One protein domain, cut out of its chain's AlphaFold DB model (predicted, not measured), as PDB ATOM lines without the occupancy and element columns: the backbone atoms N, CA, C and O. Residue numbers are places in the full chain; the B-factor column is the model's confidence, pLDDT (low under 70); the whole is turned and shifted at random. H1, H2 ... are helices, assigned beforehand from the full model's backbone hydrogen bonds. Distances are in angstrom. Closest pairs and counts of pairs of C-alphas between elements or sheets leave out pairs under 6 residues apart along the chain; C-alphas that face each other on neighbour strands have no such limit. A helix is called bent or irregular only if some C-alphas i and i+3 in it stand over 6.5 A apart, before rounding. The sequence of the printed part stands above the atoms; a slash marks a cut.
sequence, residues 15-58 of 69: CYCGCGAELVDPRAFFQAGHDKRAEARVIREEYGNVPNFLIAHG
ATOM      1  N   CYS A  15     147.565  38.820  85.788       96.06
ATOM      2  CA  CYS A  15     147.810  37.387  85.813       96.06
ATOM      3  C   CYS A  15     147.287  36.680  84.551       96.06
ATOM      4  O   CYS A  15     146.085  36.667  84.272       96.06
ATOM      5  N   TYR A  16     148.192  35.998  83.850       95.38
ATOM      6  CA  TYR A  16     147.927  35.261  82.614       95.38
ATOM      7  C   TYR A  16     147.042  34.022  82.787       95.38
ATOM      8  O   TYR A  16     146.529  33.498  81.803       95.38
ATOM      9  N   CYS A  17     146.789  33.567  84.019       95.25
ATOM     10  CA  CYS A  17     145.836  32.477  84.244       95.25
ATOM     11  C   CYS A  17     144.372  32.895  84.004       95.25
ATOM     12  O   CYS A  17     143.472  32.065  84.133       95.25
ATOM     13  N   GLY A  18     144.119  34.182  83.730       92.31
ATOM     14  CA  GLY A  18     142.789  34.719  83.451       92.31
ATOM     15  C   GLY A  18     141.958  35.049  84.693       92.31
ATOM     16  O   GLY A  18     140.774  35.335  84.561       92.31
ATOM     17  N   CYS A  19     142.539  35.037  85.900       94.75
ATOM     18  CA  CYS A  19     141.800  35.380  87.124       94.75
ATOM     19  C   CYS A  19     141.545  36.887  87.305       94.75
ATOM     20  O   CYS A  19     140.874  37.273  88.256       94.75
ATOM     21  N   GLY A  20     142.111  37.738  86.444       93.50
ATOM     22  CA  GLY A  20     141.954  39.196  86.503       93.50
ATOM     23  C   GLY A  20     142.803  39.905  87.563       93.50
ATOM     24  O   GLY A  20     142.822  41.132  87.590       93.50
ATOM     25  N   ALA A  21     143.532  39.163  88.401       95.12
ATOM     26  CA  ALA A  21     144.360  39.741  89.452       95.12
ATOM     27  C   ALA A  21     145.537  40.558  88.903       95.12
ATOM     28  O   ALA A  21     146.171  40.170  87.915       95.12
ATOM     29  N   GLU A  22     145.850  41.648  89.598       96.44
ATOM     30  CA  GLU A  22     147.037  42.461  89.350       96.44
ATOM     31  C   GLU A  22     148.273  41.820  89.986       96.44
ATOM     32  O   GLU A  22     148.185  41.121  90.998       96.44
ATOM     33  N   LEU A  23     149.428  42.012  89.355       96.12
ATOM     34  CA  LEU A  23     150.701  41.460  89.799       96.12
ATOM     35  C   LEU A  23     151.531  42.544  90.477       96.12
ATOM     36  O   LEU A  23     151.653  43.652  89.963       96.12
ATOM     37  N   VAL A  24     152.134  42.186  91.613       92.75
ATOM     38  CA  VAL A  24     153.031  43.078  92.362       92.75
ATOM     39  C   VAL A  24     154.269  43.428  91.532       92.75
ATOM     40  O   VAL A  24     154.700  44.577  91.525       92.75
ATOM     41  N   ASP A  25     154.821  42.450  90.809       93.94
ATOM     42  CA  ASP A  25     155.881  42.684  89.831       93.94
ATOM     43  C   ASP A  25     155.270  42.855  88.428       93.94
ATOM     44  O   ASP A  25     154.724  41.889  87.883       93.94
ATOM     45  N   PRO A  26     155.386  44.038  87.792       89.81
ATOM     46  CA  PRO A  26     154.876  44.270  86.443       89.81
ATOM     47  C   PRO A  26     155.598  43.452  85.362       89.81
ATOM     48  O   PRO A  26     155.124  43.415  84.230       89.81
ATOM     49  N   ARG A  27     156.725  42.801  85.685       94.06
ATOM     50  CA  ARG A  27     157.461  41.888  84.794       94.06
ATOM     51  C   ARG A  27     157.032  40.429  84.944       94.06
ATOM     52  O   ARG A  27     157.422  39.600  84.122       94.06
ATOM     53  N   ALA A  28     156.244  40.102  85.966       95.88
ATOM     54  CA  ALA A  28     155.714  38.762  86.149       95.88
ATOM     55  C   ALA A  28     154.556  38.485  85.174       95.88
ATOM     56  O   ALA A  28     153.828  39.385  84.753       95.88
ATOM     57  N   PHE A  29     154.365  37.207  84.842       96.88
ATOM     58  CA  PHE A  29     153.220  36.731  84.055       96.88
ATOM     59  C   PHE A  29     152.119  36.142  84.940       96.88
ATOM     60  O   PHE A  29     150.932  36.218  84.620       96.88
ATOM     61  N   PHE A  30     152.499  35.554  86.073       97.12
ATOM     62  CA  PHE A  30     151.602  34.795  86.935       97.12
ATOM     63  C   PHE A  30     151.755  35.221  88.392       97.12
ATOM     64  O   PHE A  30     152.836  35.617  88.823       97.12
ATOM     65  N   GLN A  31     150.672  35.090  89.160       96.12
ATOM     66  CA  GLN A  31     150.799  34.979  90.610       96.12
ATOM     67  C   GLN A  31     151.459  33.642  90.960       96.12
ATOM     68  O   GLN A  31     151.465  32.711  90.150       96.12
ATOM     69  N   ALA A  32     151.979  33.530  92.181       94.44
ATOM     70  CA  ALA A  32     152.605  32.303  92.656       94.44
ATOM     71  C   ALA A  32     151.675  31.083  92.465       94.44
ATOM     72  O   ALA A  32     150.556  31.055  92.973       94.44
ATOM     73  N   GLY A  33     152.136  30.091  91.695       94.00
ATOM     74  CA  GLY A  33     151.423  28.836  91.418       94.00
ATOM     75  C   GLY A  33     150.298  28.913  90.376       94.00
ATOM     76  O   GLY A  33     149.670  27.897  90.076       94.00
ATOM     77  N   HIS A  34     150.011  30.091  89.815       97.19
ATOM     78  CA  HIS A  34     148.946  30.255  88.818       97.19
ATOM     79  C   HIS A  34     149.343  29.781  87.414       97.19
ATOM     80  O   HIS A  34     148.463  29.514  86.597       97.19
ATOM     81  N   ASP A  35     150.640  29.646  87.148       96.81
ATOM     82  CA  ASP A  35     151.209  29.030  85.949       96.81
ATOM     83  C   ASP A  35     150.694  27.593  85.773       96.81
ATOM     84  O   ASP A  35     150.079  27.277  84.756       96.81
ATOM     85  N   LYS A  36     150.801  26.764  86.818       95.94
ATOM     86  CA  LYS A  36     150.331  25.370  86.799       95.94
ATOM     87  C   LYS A  36     148.823  25.265  86.617       95.94
ATOM     88  O   LYS A  36     148.330  24.369  85.939       95.94
ATOM     89  N   ARG A  37     148.067  26.192  87.215       95.62
ATOM     90  CA  ARG A  37     146.609  26.253  87.042       95.62
ATOM     91  C   ARG A  37     146.236  26.593  85.599       95.62
ATOM     92  O   ARG A  37     145.304  25.993  85.065       95.62
ATOM     93  N   ALA A  38     146.927  27.558  84.994       96.50
ATOM     94  CA  ALA A  38     146.714  27.933  83.601       96.50
ATOM     95  C   ALA A  38     147.057  26.768  82.662       96.50
ATOM     96  O   ALA A  38     146.244  26.413  81.813       96.50
ATOM     97  N   GLU A  39     148.207  26.127  82.875       97.00
ATOM     98  CA  GLU A  39     148.650  24.954  82.117       97.00
ATOM     99  C   GLU A  39     147.646  23.798  82.218       97.00
ATOM    100  O   GLU A  39     147.179  23.291  81.200       97.00
ATOM    101  N   ALA A  40     147.230  23.432  83.433       96.12
ATOM    102  CA  ALA A  40     146.265  22.356  83.651       96.12
ATOM    103  C   ALA A  40     144.919  22.629  82.964       96.12
ATOM    104  O   ALA A  40     144.274  21.702  82.468       96.12
ATOM    105  N   ARG A  41     144.493  23.898  82.921       95.94
ATOM    106  CA  ARG A  41     143.285  24.302  82.201       95.94
ATOM    107  C   ARG A  41     143.437  24.072  80.697       95.94
ATOM    108  O   ARG A  41     142.569  23.420  80.130       95.94
ATOM    109  N   VAL A  42     144.537  24.522  80.091       96.12
ATOM    110  CA  VAL A  42     144.819  24.295  78.661       96.12
ATOM    111  C   VAL A  42     144.873  22.800  78.351       96.12
ATOM    112  O   VAL A  42     144.228  22.346  77.414       96.12
ATOM    113  N   ILE A  43     145.573  22.011  79.170       97.69
ATOM    114  CA  ILE A  43     145.650  20.556  78.992       97.69
ATOM    115  C   ILE A  43     144.252  19.930  79.005       97.69
ATOM    116  O   ILE A  43     143.928  19.105  78.154       97.69
ATOM    117  N   ARG A  44     143.404  20.323  79.958       97.19
ATOM    118  CA  ARG A  44     142.043  19.797  80.065       97.19
ATOM    119  C   ARG A  44     141.147  20.239  78.905       97.19
ATOM    120  O   ARG A  44     140.353  19.429  78.444       97.19
ATOM    121  N   GLU A  45     141.239  21.492  78.475       97.00
ATOM    122  CA  GLU A  45     140.396  22.050  77.407       97.00
ATOM    123  C   GLU A  45     140.796  21.506  76.025       97.00
ATOM    124  O   GLU A  45     139.926  21.083  75.269       97.00
ATOM    125  N   GLU A  46     142.096  21.423  75.731       97.25
ATOM    126  CA  GLU A  46     142.602  21.046  74.403       97.25
ATOM    127  C   GLU A  46     142.840  19.533  74.244       97.25
ATOM    128  O   GLU A  46     142.720  18.995  73.145       97.25
ATOM    129  N   TYR A  47     143.176  18.826  75.331       97.50
ATOM    130  CA  TYR A  47     143.567  17.405  75.295       97.50
ATOM    131  C   TYR A  47     142.713  16.504  76.207       97.50
ATOM    132  O   TYR A  47     142.816  15.274  76.155       97.50
ATOM    133  N   GLY A  48     141.874  17.085  77.070       97.56
ATOM    134  CA  GLY A  48     141.039  16.372  78.043       97.56
ATOM    135  C   GLY A  48     141.783  15.948  79.313       97.56
ATOM    136  O   GLY A  48     141.266  16.121  80.419       97.56
ATOM    137  N   ASN A  49     142.996  15.405  79.184       96.56
ATOM    138  CA  ASN A  49     143.818  14.956  80.308       96.56
ATOM    139  C   ASN A  49     145.327  14.987  79.990       96.56
ATOM    140  O   ASN A  49     145.740  15.134  78.839       96.56
ATOM    141  N   VAL A  50     146.149  14.836  81.034       96.56
ATOM    142  CA  VAL A  50     147.618  14.868  80.931       96.56
ATOM    143  C   VAL A  50     148.177  13.728  80.063       96.56
ATOM    144  O   VAL A  50     148.997  14.032  79.200       96.56
ATOM    145  N   PRO A  51     147.759  12.450  80.206       96.00
ATOM    146  CA  PRO A  51     148.228  11.386  79.312       96.00
ATOM    147  C   PRO A  51     148.022  11.683  77.821       96.00
ATOM    148  O   PRO A  51     148.948  11.508  77.034       96.00
ATOM    149  N   ASN A  52     146.851  12.194  77.434       96.25
ATOM    150  CA  ASN A  52     146.555  12.568  76.050       96.25
ATOM    151  C   ASN A  52     147.441  13.718  75.563       96.25
ATOM    152  O   ASN A  52     147.923  13.674  74.435       96.25
ATOM    153  N   PHE A  53     147.678  14.727  76.407       96.75
ATOM    154  CA  PHE A  53     148.632  15.796  76.112       96.75
ATOM    155  C   PHE A  53     150.032  15.225  75.851       96.75
ATOM    156  O   PHE A  53     150.632  15.524  74.825       96.75
ATOM    157  N   LEU A  54     150.532  14.344  76.718       95.00
ATOM    158  CA  LEU A  54     151.853  13.732  76.557       95.00
ATOM    159  C   LEU A  54     151.960  12.926  75.252       95.00
ATOM    160  O   LEU A  54     152.899  13.140  74.484       95.00
ATOM    161  N   ILE A  55     150.965  12.082  74.958       94.62
ATOM    162  CA  ILE A  55     150.892  11.307  73.708       94.62
ATOM    163  C   ILE A  55     150.877  12.225  72.483       94.62
ATOM    164  O   ILE A  55     151.608  11.984  71.523       94.62
ATOM    165  N   ALA A  56     150.108  13.317  72.525       94.94
ATOM    166  CA  ALA A  56     150.036  14.287  71.433       94.94
ATOM    167  C   ALA A  56     151.372  15.002  71.152       94.94
ATOM    168  O   ALA A  56     151.565  15.516  70.051       94.94
ATOM    169  N   HIS A  57     152.297  15.013  72.116       92.75
ATOM    170  CA  HIS A  57     153.637  15.600  71.992       92.75
ATOM    171  C   HIS A  57     154.754  14.548  71.859       92.75
ATOM    172  O   HIS A  57     155.930  14.879  71.989       92.75
ATOM    173  N   GLY A  58     154.411  13.288  71.561       90.38
ATOM    174  CA  GLY A  58     155.379  12.217  71.277       90.38
ATOM    175  C   GLY A  58     155.956  11.518  72.513       90.38
ATOM    176  O   GLY A  58     156.898  10.730  72.400       90.38
TER     177      GLY A  58
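AT A GLANCE: This is residues 15 to 58 of the 69 residues of an uncharacterized protein of Pseudonocardiales bacterium (UniProt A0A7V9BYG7). One helix, H1, takes up the middle of a long, narrow model; a wide loop with no named element, residues 15 to 33, lies at one end of it, and the short helix H2 makes a corner with it at the other. The printed part has 44 residues, with two named helices in the order H1, H2 and no named strand. The class is all helix, though under half of the residues, 21 of 44, are in named elements. The whole is loose, with a radius of gyration of the C-alphas of 12.7 A, and its outline is a rod spanning 37 by 17 by 12 A.

HOW THE PARTS SIT: Begin with H1, residues 34 to 47, and look at its last residues, 43 to 47, which alone touch H2, residues 50 to 56. The two helices touch only at the corner by their link, and their closest C-alphas, those of Tyr 47 and Phe 53, are 5.4 A apart. Their lines stand at a steep tilt of 59 degrees, and they run the same way. In both H1 and H2, every O i to N i+4 pair of the backbone is within hydrogen-bond range.

IN THESE COORDINATES: Find C-alpha 34 at (148.946, 30.255, 88.818); from there H1 runs 19.4 A to C-alpha 47 at (143.567, 17.405, 75.295). After residues 48 and 49, H2 begins at Val 50 and runs 9.8 A to C-alpha 56 at (150.036, 14.287, 71.433). Neither helix is bent.

THE WHOLE: Look to Val 24 and Gly 58 for the two C-alphas farthest apart, 37.4 A. The printed part has no cut, and the link from H1 to H2 is tight. The C-alphas of residues 15 to 33 lie 6 to 19 A from the mean of the C-alphas. The mean pLDDT of the printed part is 95.5, and no printed residue is under 70.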